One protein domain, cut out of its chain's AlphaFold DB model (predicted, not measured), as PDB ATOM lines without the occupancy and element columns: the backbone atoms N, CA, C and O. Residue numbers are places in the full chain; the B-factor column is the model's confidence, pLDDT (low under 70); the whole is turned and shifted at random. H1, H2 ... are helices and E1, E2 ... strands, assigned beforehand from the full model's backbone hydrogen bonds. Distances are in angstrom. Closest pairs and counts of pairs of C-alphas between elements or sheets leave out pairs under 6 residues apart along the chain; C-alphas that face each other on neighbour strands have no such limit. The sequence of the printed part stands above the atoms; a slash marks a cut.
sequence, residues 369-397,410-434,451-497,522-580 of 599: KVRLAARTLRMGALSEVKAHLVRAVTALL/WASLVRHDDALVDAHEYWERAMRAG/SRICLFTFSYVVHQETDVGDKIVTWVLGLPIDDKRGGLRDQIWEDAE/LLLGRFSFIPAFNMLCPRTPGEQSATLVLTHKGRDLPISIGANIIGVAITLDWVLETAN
ATOM      1  N   LYS A 369      -8.288  39.626  12.320       87.31
ATOM      2  CA  LYS A 369      -6.824  39.734  12.306       87.31
ATOM      3  C   LYS A 369      -6.410  41.163  11.979       87.31
ATOM      4  O   LYS A 369      -7.065  41.853  11.202       87.31
ATOM      5  N   VAL A 370      -5.300  41.597  12.564       90.56
ATOM      6  CA  VAL A 370      -4.739  42.934  12.357       90.56
ATOM      7  C   VAL A 370      -3.317  42.799  11.829       90.56
ATOM      8  O   VAL A 370      -2.504  42.054  12.379       90.56
ATOM      9  N   ARG A 371      -3.005  43.543  10.770       90.56
ATOM     10  CA  ARG A 371      -1.679  43.636  10.162       90.56
ATOM     11  C   ARG A 371      -1.135  45.043  10.363       90.56
ATOM     12  O   ARG A 371      -1.829  46.025  10.148       90.56
ATOM     13  N   LEU A 372       0.136  45.151  10.728       92.62
ATOM     14  CA  LEU A 372       0.823  46.436  10.698       92.62
ATOM     15  C   LEU A 372       0.970  46.906   9.245       92.62
ATOM     16  O   LEU A 372       1.481  46.155   8.418       92.62
ATOM     17  N   ALA A 373       0.528  48.125   8.951       92.06
ATOM     18  CA  ALA A 373       0.475  48.683   7.602       92.06
ATOM     19  C   ALA A 373       1.588  49.708   7.373       92.06
ATOM     20  O   ALA A 373       2.400  49.568   6.460       92.06
ATOM     21  N   ALA A 374       1.676  50.702   8.259       92.50
ATOM     22  CA  ALA A 374       2.657  51.777   8.179       92.50
ATOM     23  C   ALA A 374       3.174  52.177   9.565       92.50
ATOM     24  O   ALA A 374       2.510  51.998  10.590       92.50
ATOM     25  N   ARG A 375       4.382  52.739   9.589       93.62
ATOM     26  CA  ARG A 375       4.997  53.349  10.770       93.62
ATOM     27  C   ARG A 375       5.575  54.693  10.372       93.62
ATOM     28  O   ARG A 375       6.406  54.759   9.473       93.62
ATOM     29  N   THR A 376       5.182  55.742  11.077       94.38
ATOM     30  CA  THR A 376       5.631  57.107  10.810       94.38
ATOM     31  C   THR A 376       6.259  57.682  12.071       94.38
ATOM     32  O   THR A 376       5.590  57.880  13.086       94.38
ATOM     33  N   LEU A 377       7.562  57.939  12.017       94.94
ATOM     34  CA  LEU A 377       8.344  58.489  13.115       94.94
ATOM     35  C   LEU A 377       8.543  59.990  12.881       94.94
ATOM     36  O   LEU A 377       9.265  60.390  11.973       94.94
ATOM     37  N   ARG A 378       7.921  60.835  13.708       93.75
ATOM     38  CA  ARG A 378       8.122  62.292  13.678       93.75
ATOM     39  C   ARG A 378       9.186  62.669  14.696       93.75
ATOM     40  O   ARG A 378       8.995  62.454  15.894       93.75
ATOM     41  N   MET A 379      10.282  63.263  14.240       94.56
ATOM     42  CA  MET A 379      11.374  63.752  15.082       94.56
ATOM     43  C   MET A 379      11.548  65.256  14.916       94.56
ATOM     44  O   MET A 379      11.540  65.765  13.803       94.56
ATOM     45  N   GLY A 380      11.763  65.972  16.015       94.50
ATOM     46  CA  GLY A 380      12.311  67.318  15.968       94.50
ATOM     47  C   GLY A 380      13.723  67.267  15.397       94.50
ATOM     48  O   GLY A 380      14.481  66.336  15.686       94.50
ATOM     49  N   ALA A 381      14.075  68.253  14.578       89.62
ATOM     50  CA  ALA A 381      15.394  68.327  13.978       89.62
ATOM     51  C   ALA A 381      16.448  68.357  15.087       89.62
ATOM     52  O   ALA A 381      16.411  69.194  15.994       89.62
ATOM     53  N   LEU A 382      17.400  67.431  15.000       85.88
ATOM     54  CA  LEU A 382      18.554  67.421  15.883       85.88
ATOM     55  C   LEU A 382      19.270  68.767  15.744       85.88
ATOM     56  O   LEU A 382      19.577  69.192  14.629       85.88
ATOM     57  N   SER A 383      19.554  69.430  16.870       84.50
ATOM     58  CA  SER A 383      20.422  70.610  16.866       84.50
ATOM     59  C   SER A 383      21.728  70.280  16.145       84.50
ATOM     60  O   SER A 383      22.218  69.159  16.269       84.50
ATOM     61  N   GLU A 384      22.305  71.229  15.408       82.44
ATOM     62  CA  GLU A 384      23.447  70.970  14.512       82.44
ATOM     63  C   GLU A 384      24.582  70.205  15.204       82.44
ATOM     64  O   GLU A 384      25.096  69.236  14.658       82.44
ATOM     65  N   VAL A 385      24.888  70.543  16.462       77.88
ATOM     66  CA  VAL A 385      25.861  69.825  17.304       77.88
ATOM     67  C   VAL A 385      25.490  68.348  17.511       77.88
ATOM     68  O   VAL A 385      26.346  67.477  17.364       77.88
ATOM     69  N   LYS A 386      24.222  68.034  17.815       78.88
ATOM     70  CA  LYS A 386      23.739  66.645  17.930       78.88
ATOM     71  C   LYS A 386      23.713  65.947  16.570       78.88
ATOM     72  O   LYS A 386      24.075  64.780  16.502       78.88
ATOM     73  N   ALA A 387      23.330  66.639  15.497       77.44
ATOM     74  CA  ALA A 387      23.358  66.088  14.143       77.44
ATOM     75  C   ALA A 387      24.793  65.738  13.712       77.44
ATOM     76  O   ALA A 387      25.029  64.655  13.183       77.44
ATOM     77  N   HIS A 388      25.768  66.606  13.996       76.38
ATOM     78  CA  HIS A 388      27.188  66.338  13.772       76.38
ATOM     79  C   HIS A 388      27.723  65.217  14.665       76.38
ATOM     80  O   HIS A 388      28.504  64.408  14.176       76.38
ATOM     81  N   LEU A 389      27.279  65.109  15.923       72.94
ATOM     82  CA  LEU A 389      27.646  63.986  16.789       72.94
ATOM     83  C   LEU A 389      27.099  62.657  16.254       72.94
ATOM     84  O   LEU A 389      27.860  61.702  16.154       72.94
ATOM     85  N   VAL A 390      25.821  62.593  15.861       72.62
ATOM     86  CA  VAL A 390      25.231  61.387  15.253       72.62
ATOM     87  C   VAL A 390      25.970  61.027  13.966       72.62
ATOM     88  O   VAL A 390      26.439  59.904  13.854       72.62
ATOM     89  N   ARG A 391      26.199  61.988  13.057       74.12
ATOM     90  CA  ARG A 391      27.008  61.772  11.842       74.12
ATOM     91  C   ARG A 391      28.416  61.261  12.155       74.12
ATOM     92  O   ARG A 391      28.888  60.369  11.466       74.12
ATOM     93  N   ALA A 392      29.082  61.803  13.175       69.94
ATOM     94  CA  ALA A 392      30.430  61.390  13.562       69.94
ATOM     95  C   ALA A 392      30.464  60.002  14.218       69.94
ATOM     96  O   ALA A 392      31.453  59.297  14.058       69.94
ATOM     97  N   VAL A 393      29.411  59.600  14.941       64.31
ATOM     98  CA  VAL A 393      29.284  58.237  15.478       64.31
ATOM     99  C   VAL A 393      28.948  57.250  14.361       64.31
ATOM    100  O   VAL A 393      29.620  56.231  14.257       64.31
ATOM    101  N   THR A 394      27.991  57.562  13.480       62.50
ATOM    102  CA  THR A 394      27.667  56.734  12.306       62.50
ATOM    103  C   THR A 394      28.894  56.546  11.412       62.50
ATOM    104  O   THR A 394      29.290  55.411  11.189       62.50
ATOM    105  N   ALA A 395      29.599  57.619  11.038       65.25
ATOM    106  CA  ALA A 395      30.831  57.555  10.239       65.25
ATOM    107  C   ALA A 395      32.061  56.970  10.977       65.25
ATOM    108  O   ALA A 395      33.145  56.893  10.405       65.25
ATOM    109  N   LEU A 396      31.926  56.609  12.260       57.75
ATOM    110  CA  LEU A 396      32.945  55.894  13.038       57.75
ATOM    111  C   LEU A 396      32.575  54.415  13.254       57.75
ATOM    112  O   LEU A 396      33.466  53.598  13.484       57.75
ATOM    113  N   LEU A 397      31.288  54.071  13.154       52.22
ATOM    114  CA  LEU A 397      30.792  52.695  13.057       52.22
ATOM    115  C   LEU A 397      30.950  52.167  11.617       52.22
ATOM    116  O   LEU A 397      31.462  51.067  11.408       52.22
ATOM    117  N   TRP A 410      17.850  52.989  10.655       53.03
ATOM    118  CA  TRP A 410      17.165  51.721  10.951       53.03
ATOM    119  C   TRP A 410      16.266  51.800  12.189       53.03
ATOM    120  O   TRP A 410      16.603  52.413  13.204       53.03
ATOM    121  N   ALA A 411      15.130  51.101  12.130       61.16
ATOM    122  CA  ALA A 411      14.224  50.913  13.259       61.16
ATOM    123  C   ALA A 411      13.773  49.449  13.347       61.16
ATOM    124  O   ALA A 411      13.110  48.932  12.438       61.16
ATOM    125  N   SER A 412      14.107  48.790  14.459       59.25
ATOM    126  CA  SER A 412      13.708  47.413  14.738       59.25
ATOM    127  C   SER A 412      12.360  47.367  15.459       59.25
ATOM    128  O   SER A 412      12.132  48.041  16.466       59.25
ATOM    129  N   LEU A 413      11.451  46.540  14.944       64.69
ATOM    130  CA  LEU A 413      10.221  46.173  15.638       64.69
ATOM    131  C   LEU A 413      10.241  44.670  15.915       64.69
ATOM    132  O   LEU A 413      10.464  43.862  15.009       64.69
ATOM    133  N   VAL A 414       9.982  44.320  17.175       69.06
ATOM    134  CA  VAL A 414       9.871  42.936  17.643       69.06
ATOM    135  C   VAL A 414       8.400  42.618  17.875       69.06
ATOM    136  O   VAL A 414       7.730  43.303  18.649       69.06
ATOM    137  N   ARG A 415       7.913  41.563  17.219       71.56
ATOM    138  CA  ARG A 415       6.602  40.955  17.469       71.56
ATOM    139  C   ARG A 415       6.818  39.597  18.140       71.56
ATOM    140  O   ARG A 415       7.775  38.896  17.813       71.56
ATOM    141  N   HIS A 416       5.931  39.228  19.060       71.50
ATOM    142  CA  HIS A 416       5.839  37.847  19.533       71.50
ATOM    143  C   HIS A 416       5.390  36.927  18.386       71.50
ATOM    144  O   HIS A 416       4.625  37.355  17.520       71.50
ATOM    145  N   ASP A 417       5.889  35.691  18.367       74.94
ATOM    146  CA  ASP A 417       5.464  34.671  17.403       74.94
ATOM    147  C   ASP A 417       3.965  34.360  17.548       74.94
ATOM    148  O   ASP A 417       3.432  34.391  18.661       74.94
ATOM    149  N   ASP A 418       3.298  34.039  16.439       77.06
ATOM    150  CA  ASP A 418       1.852  33.795  16.407       77.06
ATOM    151  C   ASP A 418       1.467  32.640  17.344       77.06
ATOM    152  O   ASP A 418       0.546  32.783  18.141       77.06
ATOM    153  N   ALA A 419       2.265  31.567  17.396       73.94
ATOM    154  CA  ALA A 419       2.028  30.447  18.312       73.94
ATOM    155  C   ALA A 419       2.157  30.821  19.805       73.94
ATOM    156  O   ALA A 419       1.537  30.184  20.661       73.94
ATOM    157  N   LEU A 420       2.959  31.839  20.145       73.31
ATOM    158  CA  LEU A 420       3.060  32.355  21.515       73.31
ATOM    159  C   LEU A 420       1.868  33.260  21.853       73.31
ATOM    160  O   LEU A 420       1.366  33.205  22.977       73.31
ATOM    161  N   VAL A 421       1.400  34.061  20.890       77.81
ATOM    162  CA  VAL A 421       0.181  34.873  21.028       77.81
ATOM    163  C   VAL A 421      -1.041  33.964  21.198       77.81
ATOM    164  O   VAL A 421      -1.757  34.113  22.184       77.81
ATOM    165  N   ASP A 422      -1.204  32.951  20.343       78.50
ATOM    166  CA  ASP A 422      -2.271  31.943  20.426       78.50
ATOM    167  C   ASP A 422      -2.282  31.219  21.783       78.50
ATOM    168  O   ASP A 422      -3.343  31.005  22.375       78.50
ATOM    169  N   ALA A 423      -1.104  30.859  22.309       78.00
ATOM    170  CA  ALA A 423      -0.979  30.231  23.625       78.00
ATOM    171  C   ALA A 423      -1.401  31.177  24.764       78.00
ATOM    172  O   ALA A 423      -2.115  30.757  25.678       78.00
ATOM    173  N   HIS A 424      -1.011  32.454  24.694       77.19
ATOM    174  CA  HIS A 424      -1.435  33.477  25.652       77.19
ATOM    175  C   HIS A 424      -2.947  33.734  25.590       77.19
ATOM    176  O   HIS A 424      -3.594  33.781  26.636       77.19
ATOM    177  N   GLU A 425      -3.528  33.846  24.395       78.94
ATOM    178  CA  GLU A 425      -4.977  33.980  24.228       78.94
ATOM    179  C   GLU A 425      -5.738  32.750  24.724       78.94
ATOM    180  O   GLU A 425      -6.798  32.885  25.331       78.94
ATOM    181  N   TYR A 426      -5.222  31.546  24.472       83.19
ATOM    182  CA  TYR A 426      -5.817  30.312  24.974       83.19
ATOM    183  C   TYR A 426      -5.825  30.282  26.508       83.19
ATOM    184  O   TYR A 426      -6.852  29.961  27.109       83.19
ATOM    185  N   TRP A 427      -4.717  30.660  27.156       82.31
ATOM    186  CA  TRP A 427      -4.647  30.768  28.615       82.31
ATOM    187  C   TRP A 427      -5.599  31.834  29.162       82.31
ATOM    188  O   TRP A 427      -6.285  31.585  30.151       82.31
ATOM    189  N   GLU A 428      -5.693  32.990  28.509       84.06
ATOM    190  CA  GLU A 428      -6.621  34.062  28.876       84.06
ATOM    191  C   GLU A 428      -8.087  33.602  28.752       84.06
ATOM    192  O   GLU A 428      -8.857  33.727  29.710       84.06
ATOM    193  N   ARG A 429      -8.450  32.937  27.646       82.44
ATOM    194  CA  ARG A 429      -9.771  32.319  27.443       82.44
ATOM    195  C   ARG A 429     -10.078  31.242  28.489       82.44
ATOM    196  O   ARG A 429     -11.189  31.217  29.018       82.44
ATOM    197  N   ALA A 430      -9.113  30.391  28.842       78.44
ATOM    198  CA  ALA A 430      -9.277  29.372  29.884       78.44
ATOM    199  C   ALA A 430      -9.457  29.986  31.289       78.44
ATOM    200  O   ALA A 430     -10.259  29.491  32.086       78.44
ATOM    201  N   MET A 431      -8.766  31.094  31.591       77.12
ATOM    202  CA  MET A 431      -8.958  31.853  32.835       77.12
ATOM    203  C   MET A 431     -10.333  32.537  32.896       77.12
ATOM    204  O   MET A 431     -10.966  32.509  33.958       77.12
ATOM    205  N   ARG A 432     -10.821  33.096  31.773       76.44
ATOM    206  CA  ARG A 432     -12.185  33.650  31.647       76.44
ATOM    207  C   ARG A 432     -13.262  32.582  31.843       76.44
ATOM    208  O   ARG A 432     -14.199  32.801  32.602       76.44
ATOM    209  N   ALA A 433     -13.112  31.423  31.204       84.62
ATOM    210  CA  ALA A 433     -14.084  30.331  31.267       84.62
ATOM    211  C   ALA A 433     -14.085  29.565  32.608       84.62
ATOM    212  O   ALA A 433     -14.943  28.713  32.826       84.62
ATOM    213  N   GLY A 434     -13.111  29.809  33.493       89.44
ATOM    214  CA  GLY A 434     -12.930  29.030  34.725       89.44
ATOM    215  C   GLY A 434     -12.492  27.578  34.484       89.44
ATOM    216  O   GLY A 434     -12.386  26.806  35.433       89.44
ATOM    217  N   SER A 451       9.130  29.603  23.340       40.72
ATOM    218  CA  SER A 451       9.994  30.747  23.681       40.72
ATOM    219  C   SER A 451      11.197  30.967  22.746       40.72
ATOM    220  O   SER A 451      12.100  31.721  23.104       40.72
ATOM    221  N   ARG A 452      11.280  30.274  21.599       38.56
ATOM    222  CA  ARG A 452      12.532  30.155  20.826       38.56
ATOM    223  C   ARG A 452      12.703  31.091  19.628       38.56
ATOM    224  O   ARG A 452      13.798  31.112  19.079       38.56
ATOM    225  N   ILE A 453      11.687  31.863  19.229       38.41
ATOM    226  CA  ILE A 453      11.776  32.760  18.062       38.41
ATOM    227  C   ILE A 453      11.142  34.124  18.377       38.41
ATOM    228  O   ILE A 453       9.960  34.223  18.693       38.41
ATOM    229  N   CYS A 454      11.937  35.188  18.255       37.97
ATOM    230  CA  CYS A 454      11.449  36.558  18.095       37.97
ATOM    231  C   CYS A 454      11.651  36.947  16.632       37.97
ATOM    232  O   CYS A 454      12.785  36.920  16.155       37.97
ATOM    233  N   LEU A 455      10.587  37.322  15.917       41.31
ATOM    234  CA  LEU A 455      10.743  37.799  14.544       41.31
ATOM    235  C   LEU A 455      11.189  39.267  14.570       41.31
ATOM    236  O   LEU A 455      10.429  40.151  14.979       41.31
ATOM    237  N   PHE A 456      12.417  39.529  14.127       43.50
ATOM    238  CA  PHE A 456      12.895  40.887  13.885       43.50
ATOM    239  C   PHE A 456      12.361  41.367  12.538       43.50
ATOM    240  O   PHE A 456      12.600  40.746  11.505       43.50
ATOM    241  N   THR A 457      11.622  42.478  12.542       49.88
ATOM    242  CA  THR A 457      11.211  43.140  11.299       49.88
ATOM    243  C   THR A 457      12.109  44.340  11.036       49.88
ATOM    244  O   THR A 457      12.045  45.357  11.733       49.88
ATOM    245  N   PHE A 458      12.967  44.190  10.027       47.41
ATOM    246  CA  PHE A 458      13.765  45.273   9.470       47.41
ATOM    247  C   PHE A 458      12.870  46.205   8.649       47.41
ATOM    248  O   PHE A 458      11.888  45.780   8.035       47.41
ATOM    249  N   SER A 459      13.200  47.491   8.678       62.06
ATOM    250  CA  SER A 459      12.380  48.563   8.117       62.06
ATOM    251  C   SER A 459      13.309  49.565   7.462       62.06
ATOM    252  O   SER A 459      14.279  49.974   8.098       62.06
ATOM    253  N   TYR A 460      13.003  49.968   6.235       70.25
ATOM    254  CA  TYR A 460      13.760  50.984   5.514       70.25
ATOM    255  C   TYR A 460      12.966  52.293   5.460       70.25
ATOM    256  O   TYR A 460      11.732  52.297   5.520       70.25
ATOM    257  N   VAL A 461      13.677  53.414   5.359       74.00
ATOM    258  CA  VAL A 461      13.064  54.719   5.107       74.00
ATOM    259  C   VAL A 461      12.529  54.724   3.676       74.00
ATOM    260  O   VAL A 461      13.298  54.602   2.728       74.00
ATOM    261  N   VAL A 462      11.211  54.861   3.520       72.94
ATOM    262  CA  VAL A 462      10.554  55.031   2.210       72.94
ATOM    263  C   VAL A 462      10.518  56.503   1.822       72.94
ATOM    264  O   VAL A 462      10.702  56.849   0.659       72.94
ATOM    265  N   HIS A 463      10.259  57.375   2.796       76.81
ATOM    266  CA  HIS A 463      10.094  58.800   2.555       76.81
ATOM    267  C   HIS A 463      10.571  59.623   3.753       76.81
ATOM    268  O   HIS A 463      10.320  59.260   4.907       76.81
ATOM    269  N   GLN A 464      11.241  60.737   3.458       81.25
ATOM    270  CA  GLN A 464      11.621  61.759   4.424       81.25
ATOM    271  C   GLN A 464      10.930  63.064   4.019       81.25
ATOM    272  O   GLN A 464      11.310  63.681   3.027       81.25
ATOM    273  N   GLU A 465       9.946  63.489   4.803       82.44
ATOM    274  CA  GLU A 465       9.266  64.770   4.616       82.44
ATOM    275  C   GLU A 465       9.758  65.760   5.678       82.44
ATOM    276  O   GLU A 465       9.786  65.454   6.876       82.44
ATOM    277  N   THR A 466      10.189  66.941   5.242       79.50
ATOM    278  CA  THR A 466      10.564  68.053   6.121       79.50
ATOM    279  C   THR A 466       9.512  69.138   6.011       79.50
ATOM    280  O   THR A 466       9.362  69.731   4.942       79.50
ATOM    281  N   ASP A 467       8.821  69.414   7.113       82.75
ATOM    282  CA  ASP A 467       7.931  70.570   7.187       82.75
ATOM    283  C   ASP A 467       8.770  71.858   7.079       82.75
ATOM    284  O   ASP A 467       9.877  71.945   7.617       82.75
ATOM    285  N   VAL A 468       8.282  72.836   6.319       67.06
ATOM    286  CA  VAL A 468       9.026  74.066   5.996       67.06
ATOM    287  C   VAL A 468       8.813  75.139   7.072       67.06
ATOM    288  O   VAL A 468       9.634  76.046   7.199       67.06
ATOM    289  N   GLY A 469       7.742  75.034   7.871       76.19
ATOM    290  CA  GLY A 469       7.460  75.960   8.975       76.19
ATOM    291  C   GLY A 469       8.136  75.571  10.291       76.19
ATOM    292  O   GLY A 469       8.690  76.424  10.984       76.19
ATOM    293  N   ASP A 470       8.126  74.278  10.615       60.62
ATOM    294  CA  ASP A 470       8.645  73.739  11.869       60.62
ATOM    295  C   ASP A 470       9.793  72.761  11.628       60.62
ATOM    296  O   ASP A 470       9.775  71.950  10.707       60.62
ATOM    297  N   LYS A 471      10.789  72.785  12.521       88.50
ATOM    298  CA  LYS A 471      11.961  71.896  12.500       88.50
ATOM    299  C   LYS A 471      11.576  70.449  12.845       88.50
ATOM    300  O   LYS A 471      11.980  69.938  13.889       88.50
ATOM    301  N   ILE A 472      10.798  69.791  11.992       91.06
ATOM    302  CA  ILE A 472      10.288  68.431  12.169       91.06
ATOM    303  C   ILE A 472      10.609  67.617  10.916       91.06
ATOM    304  O   ILE A 472      10.234  67.973   9.803       91.06
ATOM    305  N   VAL A 473      11.298  66.500  11.126       91.56
ATOM    306  CA  VAL A 473      11.552  65.480  10.114       91.56
ATOM    307  C   VAL A 473      10.578  64.332  10.349       91.56
ATOM    308  O   VAL A 473      10.566  63.723  11.424       91.56
ATOM    309  N   THR A 474       9.763  64.041   9.346       91.94
ATOM    310  CA  THR A 474       8.844  62.907   9.338       91.94
ATOM    311  C   THR A 474       9.460  61.785   8.511       91.94
ATOM    312  O   THR A 474       9.702  61.939   7.317       91.94
ATOM    313  N   TRP A 475       9.707  60.648   9.156       90.81
ATOM    314  CA  TRP A 475      10.233  59.439   8.534       90.81
ATOM    315  C   TRP A 475       9.102  58.431   8.352       90.81
ATOM    316  O   TRP A 475       8.543  57.945   9.340       90.81
ATOM    317  N   VAL A 476       8.774  58.090   7.107       89.38
ATOM    318  CA  VAL A 476       7.847  56.992   6.803       89.38
ATOM    319  C   VAL A 476       8.667  55.717   6.630       89.38
ATOM    320  O   VAL A 476       9.467  55.592   5.701       89.38
ATOM    321  N   LEU A 477       8.486  54.779   7.557       87.69
ATOM    322  CA  LEU A 477       9.181  53.498   7.593       87.69
ATOM    323  C   LEU A 477       8.337  52.446   6.877       87.69
ATOM    324  O   LEU A 477       7.315  51.984   7.396       87.69
ATOM    325  N   GLY A 478       8.797  52.052   5.693       79.56
ATOM    326  CA  GLY A 478       8.177  50.990   4.918       79.56
ATOM    327  C   GLY A 478       8.273  49.656   5.639       79.56
ATOM    328  O   GLY A 478       9.306  49.297   6.211       79.56
ATOM    329  N   LEU A 479       7.188  48.892   5.583       78.06
ATOM    330  CA  LEU A 479       7.291  47.447   5.704       78.06
ATOM    331  C   LEU A 479       7.665  46.865   4.333       78.06
ATOM    332  O   LEU A 479       7.156  47.343   3.318       78.06
ATOM    333  N   PRO A 480       8.508  45.821   4.272       63.78
ATOM    334  CA  PRO A 480       8.623  44.991   3.082       63.78
ATOM    335  C   PRO A 480       7.330  44.173   2.926       63.78
ATOM    336  O   PRO A 480       7.204  43.060   3.440       63.78
ATOM    337  N   ILE A 481       6.344  44.778   2.264       55.91
ATOM    338  CA  ILE A 481       5.082  44.161   1.857       55.91
ATOM    339  C   ILE A 481       5.269  43.712   0.405       55.91
ATOM    340  O   ILE A 481       4.961  44.484  -0.486       55.91
ATOM    341  N   ASP A 482       5.874  42.536   0.198       49.97
ATOM    342  CA  ASP A 482       5.890  41.766  -1.064       49.97
ATOM    343  C   ASP A 482       6.668  40.440  -0.882       49.97
ATOM    344  O   ASP A 482       7.385  40.255   0.111       49.97
ATOM    345  N   ASP A 483       6.566  39.533  -1.863       48.09
ATOM    346  CA  ASP A 483       7.091  38.148  -1.869       48.09
ATOM    347  C   ASP A 483       8.584  37.989  -1.528       48.09
ATOM    348  O   ASP A 483       9.025  36.918  -1.104       48.09
ATOM    349  N   LYS A 484       9.370  39.068  -1.608       51.34
ATOM    350  CA  LYS A 484      10.770  39.115  -1.140       51.34
ATOM    351  C   LYS A 484      10.919  38.726   0.337       51.34
ATOM    352  O   LYS A 484      11.990  38.284   0.745       51.34
ATOM    353  N   ARG A 485       9.853  38.862   1.139       49.47
ATOM    354  CA  ARG A 485       9.811  38.397   2.535       49.47
ATOM    355  C   ARG A 485       9.785  36.868   2.664       49.47
ATOM    356  O   ARG A 485      10.267  36.372   3.679       49.47
ATOM    357  N   GLY A 486       9.240  36.152   1.678       59.91
ATOM    358  CA  GLY A 486       9.372  34.697   1.569       59.91
ATOM    359  C   GLY A 486      10.830  34.352   1.303       59.91
ATOM    360  O   GLY A 486      11.515  33.891   2.208       59.91
ATOM    361  N   GLY A 487      11.345  34.761   0.139       66.94
ATOM    362  CA  GLY A 487      12.717  34.460  -0.288       66.94
ATOM    363  C   GLY A 487      13.805  34.773   0.748       66.94
ATOM    364  O   GLY A 487      14.651  33.928   0.991       66.94
ATOM    365  N   LEU A 488      13.767  35.930   1.426       50.00
ATOM    366  CA  LEU A 488      14.766  36.249   2.461       50.00
ATOM    367  C   LEU A 488      14.633  35.371   3.719       50.00
ATOM    368  O   LEU A 488      15.633  35.047   4.351       50.00
ATOM    369  N   ARG A 489      13.409  34.999   4.110       52.16
ATOM    370  CA  ARG A 489      13.171  34.110   5.259       52.16
ATOM    371  C   ARG A 489      13.564  32.675   4.934       52.16
ATOM    372  O   ARG A 489      14.115  32.003   5.799       52.16
ATOM    373  N   ASP A 490      13.243  32.234   3.728       66.31
ATOM    374  CA  ASP A 490      13.509  30.883   3.261       66.31
ATOM    375  C   ASP A 490      15.021  30.711   3.041       66.31
ATOM    376  O   ASP A 490      15.573  29.740   3.533       66.31
ATOM    377  N   GLN A 491      15.723  31.722   2.508       67.25
ATOM    378  CA  GLN A 491      17.190  31.755   2.441       67.25
ATOM    379  C   GLN A 491      17.850  31.681   3.831       67.25
ATOM    380  O   GLN A 491      18.689  30.821   4.058       67.25
ATOM    381  N   ILE A 492      17.422  32.504   4.802       58.69
ATOM    382  CA  ILE A 492      17.934  32.434   6.189       58.69
ATOM    383  C   ILE A 492      17.663  31.059   6.832       58.69
ATOM    384  O   ILE A 492      18.407  30.629   7.713       58.69
ATOM    385  N   TRP A 493      16.586  30.379   6.432       65.44
ATOM    386  CA  TRP A 493      16.256  29.045   6.924       65.44
ATOM    387  C   TRP A 493      17.094  27.954   6.244       65.44
ATOM    388  O   TRP A 493      17.606  27.084   6.941       65.44
ATOM    389  N   GLU A 494      17.271  28.018   4.923       73.25
ATOM    390  CA  GLU A 494      18.137  27.121   4.147       73.25
ATOM    391  C   GLU A 494      19.595  27.223   4.617       73.25
ATOM    392  O   GLU A 494      20.193  26.194   4.921       73.25
ATOM    393  N   ASP A 495      20.120  28.441   4.802       64.00
ATOM    394  CA  ASP A 495      21.461  28.686   5.351       64.00
ATOM    395  C   ASP A 495      21.618  28.032   6.746       64.00
ATOM    396  O   ASP A 495      22.592  27.325   7.013       64.00
ATOM    397  N   ALA A 496      20.627  28.201   7.633       56.84
ATOM    398  CA  ALA A 496      20.656  27.649   8.991       56.84
ATOM    399  C   ALA A 496      20.442  26.121   9.059       56.84
ATOM    400  O   ALA A 496      20.962  25.463   9.967       56.84
ATOM    401  N   GLU A 497      19.667  25.543   8.138       64.81
ATOM    402  CA  GLU A 497      19.452  24.095   8.048       64.81
ATOM    403  C   GLU A 497      20.684  23.409   7.431       64.81
ATOM    404  O   GLU A 497      21.131  22.388   7.960       64.81
ATOM    405  N   LEU A 522      23.540  51.560  15.109       41.53
ATOM    406  CA  LEU A 522      23.134  52.480  16.178       41.53
ATOM    407  C   LEU A 522      21.638  52.323  16.514       41.53
ATOM    408  O   LEU A 522      20.776  52.928  15.876       41.53
ATOM    409  N   LEU A 523      21.319  51.554  17.557       43.53
ATOM    410  CA  LEU A 523      19.934  51.334  17.989       43.53
ATOM    411  C   LEU A 523      19.283  52.624  18.537       43.53
ATOM    412  O   LEU A 523      19.549  53.047  19.661       43.53
ATOM    413  N   LEU A 524      18.389  53.233  17.747       56.12
ATOM    414  CA  LEU A 524      17.688  54.484  18.089       56.12
ATOM    415  C   LEU A 524      16.609  54.329  19.180       56.12
ATOM    416  O   LEU A 524      16.214  55.314  19.806       56.12
ATOM    417  N   GLY A 525      16.127  53.108  19.414       56.41
ATOM    418  CA  GLY A 525      15.153  52.783  20.454       56.41
ATOM    419  C   GLY A 525      14.521  51.407  20.247       56.41
ATOM    420  O   GLY A 525      14.611  50.832  19.164       56.41
ATOM    421  N   ARG A 526      13.864  50.877  21.285       65.69
ATOM    422  CA  ARG A 526      13.099  49.623  21.227       65.69
ATOM    423  C   ARG A 526      11.648  49.896  21.597       65.69
ATOM    424  O   ARG A 526      11.372  50.320  22.715       65.69
ATOM    425  N   PHE A 527      10.728  49.578  20.691       60.94
ATOM    426  CA  PHE A 527       9.295  49.588  20.969       60.94
ATOM    427  C   PHE A 527       8.790  48.151  21.103       60.94
ATOM    428  O   PHE A 527       8.930  47.349  20.181       60.94
ATOM    429  N   SER A 528       8.209  47.828  22.258       61.41
ATOM    430  CA  SER A 528       7.596  46.527  22.525       61.41
ATOM    431  C   SER A 528       6.080  46.676  22.479       61.41
ATOM    432  O   SER A 528       5.491  47.242  23.398       61.41
ATOM    433  N   PHE A 529       5.450  46.160  21.426       60.88
ATOM    434  CA  PHE A 529       3.995  46.052  21.363       60.88
ATOM    435  C   PHE A 529       3.570  44.699  21.914       60.88
ATOM    436  O   PHE A 529       4.005  43.661  21.424       60.88
ATOM    437  N   ILE A 530       2.689  44.727  22.911       50.56
ATOM    438  CA  ILE A 530       1.901  43.565  23.308       50.56
ATOM    439  C   ILE A 530       0.528  43.765  22.658       50.56
ATOM    440  O   ILE A 530      -0.281  44.522  23.201       50.56
ATOM    441  N   PRO A 531       0.250  43.163  21.484       47.06
ATOM    442  CA  PRO A 531      -1.077  43.183  20.883       47.06
ATOM    443  C   PRO A 531      -2.002  42.235  21.662       47.06
ATOM    444  O   PRO A 531      -2.374  41.176  21.183       47.06
ATOM    445  N   ALA A 532      -2.349  42.620  22.892       40.78
ATOM    446  CA  ALA A 532      -3.385  41.980  23.709       40.78
ATOM    447  C   ALA A 532      -4.740  42.705  23.584       40.78
ATOM    448  O   ALA A 532      -5.682  42.428  24.323       40.78
ATOM    449  N   PHE A 533      -4.833  43.668  22.664       49.91
ATOM    450  CA  PHE A 533      -6.069  44.361  22.349       49.91
ATOM    451  C   PHE A 533      -6.793  43.600  21.245       49.91
ATOM    452  O   PHE A 533      -6.366  43.627  20.091       49.91
ATOM    453  N   ASN A 534      -7.941  43.017  21.588       61.25
ATOM    454  CA  ASN A 534      -9.017  42.822  20.622       61.25
ATOM    455  C   ASN A 534      -9.451  44.215  20.141       61.25
ATOM    456  O   ASN A 534     -10.352  44.822  20.722       61.25
ATOM    457  N   MET A 535      -8.771  44.762  19.128       73.69
ATOM    458  CA  MET A 535      -9.229  45.987  18.480       73.69
ATOM    459  C   MET A 535     -10.571  45.670  17.835       73.69
ATOM    460  O   MET A 535     -10.628  44.834  16.931       73.69
ATOM    461  N   LEU A 536     -11.635  46.303  18.338       77.62
ATOM    462  CA  LEU A 536     -12.998  46.070  17.874       77.62
ATOM    463  C   LEU A 536     -13.035  46.157  16.350       77.62
ATOM    464  O   LEU A 536     -12.634  47.171  15.783       77.62
ATOM    465  N   CYS A 537     -13.493  45.082  15.707       80.12
ATOM    466  CA  CYS A 537     -13.620  45.048  14.259       80.12
ATOM    467  C   CYS A 537     -14.512  46.224  13.811       80.12
ATOM    468  O   CYS A 537     -15.617  46.371  14.356       80.12
ATOM    469  N   PRO A 538     -14.055  47.075  12.874       81.31
ATOM    470  CA  PRO A 538     -14.809  48.231  12.415       81.31
ATOM    471  C   PRO A 538     -16.137  47.751  11.832       81.31
ATOM    472  O   PRO A 538     -16.184  46.965  10.887       81.31
ATOM    473  N   ARG A 539     -17.246  48.209  12.422       79.06
ATOM    474  CA  ARG A 539     -18.603  47.765  12.044       79.06
ATOM    475  C   ARG A 539     -19.022  48.239  10.648       79.06
ATOM    476  O   ARG A 539     -20.034  47.783  10.125       79.06
ATOM    477  N   THR A 540     -18.271  49.169  10.069       84.50
ATOM    478  CA  THR A 540     -18.497  49.801   8.772       84.50
ATOM    479  C   THR A 540     -17.454  49.302   7.762       84.50
ATOM    480  O   THR A 540     -16.262  49.528   7.961       84.50
ATOM    481  N   PRO A 541     -17.854  48.671   6.638       79.94
ATOM    482  CA  PRO A 541     -16.923  48.003   5.713       79.94
ATOM    483  C   PRO A 541     -15.924  48.921   4.973       79.94
ATOM    484  O   PRO A 541     -15.086  48.420   4.221       79.94
ATOM    485  N   GLY A 542     -15.996  50.243   5.175       84.12
ATOM    486  CA  GLY A 542     -15.078  51.231   4.598       84.12
ATOM    487  C   GLY A 542     -13.901  51.656   5.490       84.12
ATOM    488  O   GLY A 542     -12.952  52.232   4.970       84.12
ATOM    489  N   GLU A 543     -13.917  51.385   6.800       80.50
ATOM    490  CA  GLU A 543     -12.891  51.884   7.737       80.50
ATOM    491  C   GLU A 543     -11.916  50.768   8.149       80.50
ATOM    492  O   GLU A 543     -11.887  50.319   9.287       80.50
ATOM    493  N   GLN A 544     -11.125  50.273   7.193       91.19
ATOM    494  CA  GLN A 544     -10.274  49.084   7.381       91.19
ATOM    495  C   GLN A 544      -8.909  49.358   8.036       91.19
ATOM    496  O   GLN A 544      -8.089  48.445   8.103       91.19
ATOM    497  N   SER A 545      -8.646  50.566   8.549       93.50
ATOM    498  CA  SER A 545      -7.387  50.872   9.244       93.50
ATOM    499  C   SER A 545      -7.576  51.774  10.465       93.50
ATOM    500  O   SER A 545      -8.431  52.655  10.475       93.50
ATOM    501  N   ALA A 546      -6.751  51.567  11.490       93.94
ATOM    502  CA  ALA A 546      -6.649  52.413  12.674       93.94
ATOM    503  C   ALA A 546      -5.218  52.931  12.823       93.94
ATOM    504  O   ALA A 546      -4.263  52.156  12.797       93.94
ATOM    505  N   THR A 547      -5.056  54.241  13.025       93.50
ATOM    506  CA  THR A 547      -3.740  54.846  13.276       93.50
ATOM    507  C   THR A 547      -3.602  55.254  14.739       93.50
ATOM    508  O   THR A 547      -4.208  56.222  15.192       93.50
ATOM    509  N   LEU A 548      -2.760  54.533  15.481       93.81
ATOM    510  CA  LEU A 548      -2.391  54.864  16.855       93.81
ATOM    511  C   LEU A 548      -1.295  55.937  16.851       93.81
ATOM    512  O   LEU A 548      -0.176  55.675  16.409       93.81
ATOM    513  N   VAL A 549      -1.592  57.133  17.368       93.31
ATOM    514  CA  VAL A 549      -0.637  58.254  17.445       93.31
ATOM    515  C   VAL A 549      -0.104  58.423  18.870       93.31
ATOM    516  O   VAL A 549      -0.753  58.993  19.745       93.31
ATOM    517  N   LEU A 550       1.126  57.969  19.100       92.62
ATOM    518  CA  LEU A 550       1.848  58.110  20.363       92.62
ATOM    519  C   LEU A 550       2.593  59.452  20.410       92.62
ATOM    520  O   LEU A 550       3.722  59.583  19.928       92.62
ATOM    521  N   THR A 551       1.969  60.465  21.013       93.12
ATOM    522  CA  THR A 551       2.600  61.774  21.277       93.12
ATOM    523  C   THR A 551       3.724  61.666  22.320       93.12
ATOM    524  O   THR A 551       3.938  60.616  22.923       93.12
ATOM    525  N   HIS A 552       4.458  62.754  22.580       85.75
ATOM    526  CA  HIS A 552       5.484  62.793  23.639       85.75
ATOM    527  C   HIS A 552       4.952  62.465  25.045       85.75
ATOM    528  O   HIS A 552       5.707  61.981  25.879       85.75
ATOM    529  N   LYS A 553       3.659  62.680  25.324       85.00
ATOM    530  CA  LYS A 553       3.067  62.332  26.628       85.00
ATOM    531  C   LYS A 553       2.767  60.834  26.782       85.00
ATOM    532  O   LYS A 553       2.656  60.365  27.904       85.00
ATOM    533  N   GLY A 554       2.637  60.097  25.675       77.38
ATOM    534  CA  GLY A 554       2.316  58.664  25.658       77.38
ATOM    535  C   GLY A 554       3.531  57.751  25.475       77.38
ATOM    536  O   GLY A 554       3.374  56.636  24.985       77.38
ATOM    537  N   ARG A 555       4.745  58.237  25.766       81.62
ATOM    538  CA  ARG A 555       6.004  57.507  25.559       81.62
ATOM    539  C   ARG A 555       6.879  57.597  26.801       81.62
ATOM    540  O   ARG A 555       7.274  58.689  27.201       81.62
ATOM    541  N   ASP A 556       7.214  56.443  27.366       72.06
ATOM    542  CA  ASP A 556       8.051  56.366  28.558       72.06
ATOM    543  C   ASP A 556       9.519  56.681  28.231       72.06
ATOM    544  O   ASP A 556      10.128  56.058  27.362       72.06
ATOM    545  N   LEU A 557      10.077  57.647  28.968       54.44
ATOM    546  CA  LEU A 557      11.513  57.918  29.125       54.44
ATOM    547  C   LEU A 557      12.362  57.852  27.831       54.44
ATOM    548  O   LEU A 557      13.294  57.049  27.738       54.44
ATOM    549  N   PRO A 558      12.117  58.725  26.837       70.25
ATOM    550  CA  PRO A 558      12.988  58.832  25.673       70.25
ATOM    551  C   PRO A 558      14.357  59.434  26.056       70.25
ATOM    552  O   PRO A 558      14.498  60.643  26.228       70.25
ATOM    553  N   ILE A 559      15.386  58.589  26.183       71.44
ATOM    554  CA  ILE A 559      16.768  58.991  26.508       71.44
ATOM    555  C   ILE A 559      17.556  59.309  25.217       71.44
ATOM    556  O   ILE A 559      17.302  58.744  24.153       71.44
ATOM    557  N   SER A 560      18.555  60.197  25.308       85.94
ATOM    558  CA  SER A 560      19.509  60.509  24.226       85.94
ATOM    559  C   SER A 560      18.825  61.017  22.939       85.94
ATOM    560  O   SER A 560      18.027  61.953  22.994       85.94
ATOM    561  N   ILE A 561      19.141  60.451  21.768       83.50
ATOM    562  CA  ILE A 561      18.567  60.818  20.461       83.50
ATOM    563  C   ILE A 561      17.040  60.653  20.467       83.50
ATOM    564  O   ILE A 561      16.335  61.491  19.897       83.50
ATOM    565  N   GLY A 562      16.526  59.649  21.188       83.75
ATOM    566  CA  GLY A 562      15.095  59.395  21.343       83.75
ATOM    567  C   GLY A 562      14.318  60.574  21.937       83.75
ATOM    568  O   GLY A 562      13.147  60.747  21.606       83.75
ATOM    569  N   ALA A 563      14.964  61.438  22.734       88.56
ATOM    570  CA  ALA A 563      14.346  62.641  23.310       88.56
ATOM    571  C   ALA A 563      13.857  63.649  22.253       88.56
ATOM    572  O   ALA A 563      13.029  64.502  22.551       88.56
ATOM    573  N   ASN A 564      14.355  63.556  21.014       92.19
ATOM    574  CA  ASN A 564      13.916  64.408  19.909       92.19
ATOM    575  C   ASN A 564      12.752  63.777  19.123       92.19
ATOM    576  O   ASN A 564      12.202  64.427  18.245       92.19
ATOM    577  N   ILE A 565      12.332  62.539  19.415       93.06
ATOM    578  CA  ILE A 565      11.103  61.982  18.837       93.06
ATOM    579  C   ILE A 565       9.920  62.795  19.388       93.06
ATOM    580  O   ILE A 565       9.720  62.857  20.602       93.06
ATOM    581  N   ILE A 566       9.120  63.391  18.502       95.00
ATOM    582  CA  ILE A 566       7.916  64.190  18.806       95.00
ATOM    583  C   ILE A 566       6.672  63.297  18.829       95.00
ATOM    584  O   ILE A 566       5.830  63.416  19.726       95.00
ATOM    585  N   GLY A 567       6.597  62.322  17.924       95.31
ATOM    586  CA  GLY A 567       5.544  61.316  17.939       95.31
ATOM    587  C   GLY A 567       5.866  60.091  17.096       95.31
ATOM    588  O   GLY A 567       6.708  60.141  16.204       95.31
ATOM    589  N   VAL A 568       5.172  58.996  17.387       95.06
ATOM    590  CA  VAL A 568       5.174  57.777  16.571       95.06
ATOM    591  C   VAL A 568       3.732  57.499  16.177       95.06
ATOM    592  O   VAL A 568       2.897  57.312  17.058       95.06
ATOM    593  N   ALA A 569       3.426  57.497  14.885       94.62
ATOM    594  CA  ALA A 569       2.140  57.041  14.370       94.62
ATOM    595  C   ALA A 569       2.294  55.625  13.803       94.62
ATOM    596  O   ALA A 569       3.285  55.314  13.139       94.62
ATOM    597  N   ILE A 570       1.340  54.757  14.115       94.69
ATOM    598  CA  ILE A 570       1.366  53.334  13.778       94.69
ATOM    599  C   ILE A 570       0.014  52.987  13.180       94.69
ATOM    600  O   ILE A 570      -0.986  52.976  13.893       94.69
ATOM    601  N   THR A 571      -0.008  52.727  11.877       92.44
ATOM    602  CA  THR A 571      -1.224  52.364  11.148       92.44
ATOM    603  C   THR A 571      -1.340  50.850  11.093       92.44
ATOM    604  O   THR A 571      -0.404  50.151  10.698       92.44
ATOM    605  N   LEU A 572      -2.489  50.356  11.532       95.06
ATOM    606  CA  LEU A 572      -2.859  48.958  11.644       95.06
ATOM    607  C   LEU A 572      -4.063  48.715  10.728       95.06
ATOM    608  O   LEU A 572      -5.097  49.341  10.934       95.06
ATOM    609  N   ASP A 573      -3.943  47.814   9.756       93.19
ATOM    610  CA  ASP A 573      -5.058  47.393   8.902       93.19
ATOM    611  C   ASP A 573      -5.761  46.185   9.526       93.19
ATOM    612  O   ASP A 573      -5.097  45.241   9.970       93.19
ATOM    613  N   TRP A 574      -7.090  46.143   9.483       92.25
ATOM    614  CA  TRP A 574      -7.819  44.892   9.686       92.25
ATOM    615  C   TRP A 574      -7.766  44.054   8.409       92.25
ATOM    616  O   TRP A 574      -8.072  44.521   7.316       92.25
ATOM    617  N   VAL A 575      -7.384  42.790   8.558       90.44
ATOM    618  CA  VAL A 575      -7.273  41.821   7.470       90.44
ATOM    619  C   VAL A 575      -8.396  40.804   7.626       90.44
ATOM    620  O   VAL A 575      -8.519  40.155   8.667       90.44
ATOM    621  N   LEU A 576      -9.222  40.668   6.585       83.00
ATOM    622  CA  LEU A 576     -10.238  39.619   6.507       83.00
ATOM    623  C   LEU A 576      -9.575  38.252   6.691       83.00
ATOM    624  O   LEU A 576      -8.533  37.990   6.101       83.00
ATOM    625  N   GLU A 577     -10.183  37.352   7.460       76.38
ATOM    626  CA  GLU A 577      -9.577  36.040   7.723       76.38
ATOM    627  C   GLU A 577      -9.375  35.198   6.444       76.38
ATOM    628  O   GLU A 577      -8.461  34.379   6.377       76.38
ATOM    629  N   THR A 578     -10.176  35.459   5.407       76.31
ATOM    630  CA  THR A 578     -10.066  34.875   4.062       76.31
ATOM    631  C   THR A 578      -8.991  35.517   3.179       76.31
ATOM    632  O   THR A 578      -8.643  34.951   2.142       76.31
ATOM    633  N   ALA A 579      -8.444  36.679   3.552       66.31
ATOM    634  CA  ALA A 579      -7.285  37.262   2.888       66.31
ATOM    635  C   ALA A 579      -6.039  36.493   3.349       66.31
ATOM    636  O   ALA A 579      -5.400  36.837   4.343       66.31
ATOM    637  N   ASN A 580      -5.775  35.397   2.632       49.34
ATOM    638  CA  ASN A 580      -4.829  34.344   2.981       49.34
ATOM    639  C   ASN A 580      -3.551  34.846   3.669       49.34
ATOM    640  O   ASN A 580      -2.720  35.539   3.077       49.34
TER     641      ASN A 580
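AT A GLANCE: This is residues 369 to 397, 410 to 434, 451 to 497 and 522 to 580 of the 599 residues of an uncharacterized protein of Fomitopsis pinicola (strain FP-58527) (UniProt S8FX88). A twisted wall of five antiparallel strands makes the body, and three helices, H1, H2 and H3, lie off it instead of covering a face. A small ribbon of two strands, E2 and E3, joins this wall where E3 runs on into E4; residues 429 to 434 and 482 to 497 stick out, and short H4 only grazes the wall. The printed part has 160 residues with four named helices and seven named strands, in the order E1 H1 E2 H2 E3 E4 E5 H3 E6 H4 E7, and the class is mixed. The large sheet runs E4, E5, E1, E7, E6. The whole is loose, with a radius of gyration of the C-alphas of 18.8 A and spans of 57, 44 and 32 A.

HOW THE PARTS SIT: E1, residues 369 to 380, is an inner strand of the large sheet. E7, residues 565 to 575, is its antiparallel neighbour at 164 degrees, with N 371 and O 573 2.8 A apart, within hydrogen-bond range. H1, residues 384 to 397, is not on the sheet. E2, residues 413 to 416, is the antiparallel neighbour of E3, residues 454 to 457, with N 457 and O 413 3.1 A apart; residues 413 to 414 also pair in parallel with residues 527 to 528. H2, residues 418 to 433, is not on the large sheet. E3 runs on into E4, residues 460 to 466, at 48 degrees. E4 is an edge strand and forms a hairpin with E5, residues 472 to 478, where N 474 and O 465 are 2.8 A apart. E5 is also antiparallel to E1, with N 473 and O 379 2.8 A apart. H3, residues 484 to 497, is not on the large sheet. E6, residues 545 to 551, is the other edge strand; beside E7, its N 546 and O 572 are 2.8 A apart. H4, residues 560 to 564, only grazes the sheet with residues 561 to 564; its closest C-alpha pair with E1, Asn 564 and Gly 380, is 5.2 A apart. The four helices are apart from one another, H1 and H4 only just, at 8.2 A. Every O i to N i+4 pair is within range in H1, H2 and H3; in H4 0 of 1 is, beside 2 of 2 O i to N i+3 pairs.

IN THESE COORDINATES: E1 begins at C-alpha 369, (-6.824, 39.734, 12.306), and is 33.8 A long; E7 is 29.6 A long and ends at C-alpha 575, (-7.273, 41.821, 7.470). H2 is 22.1 A long, H1 19.7 A and H3 19.6 A.

THE WHOLE: The C-alphas farthest apart, Glu 384 and Gly 434, are 59.1 A apart. Residues 398 to 409, 435 to 450 and 498 to 521 are not printed, with C-alpha gaps of 13.8, 25.5 and 29.8 A. Of the links printed whole, E6 to H4 is short and the others are tight. Residues 522 to 544 hold no named element. Mean pLDDT of the printed part is 74.3; 55 residues are under 70, among them 451 to 459, 480 to 493 and 522 to 534.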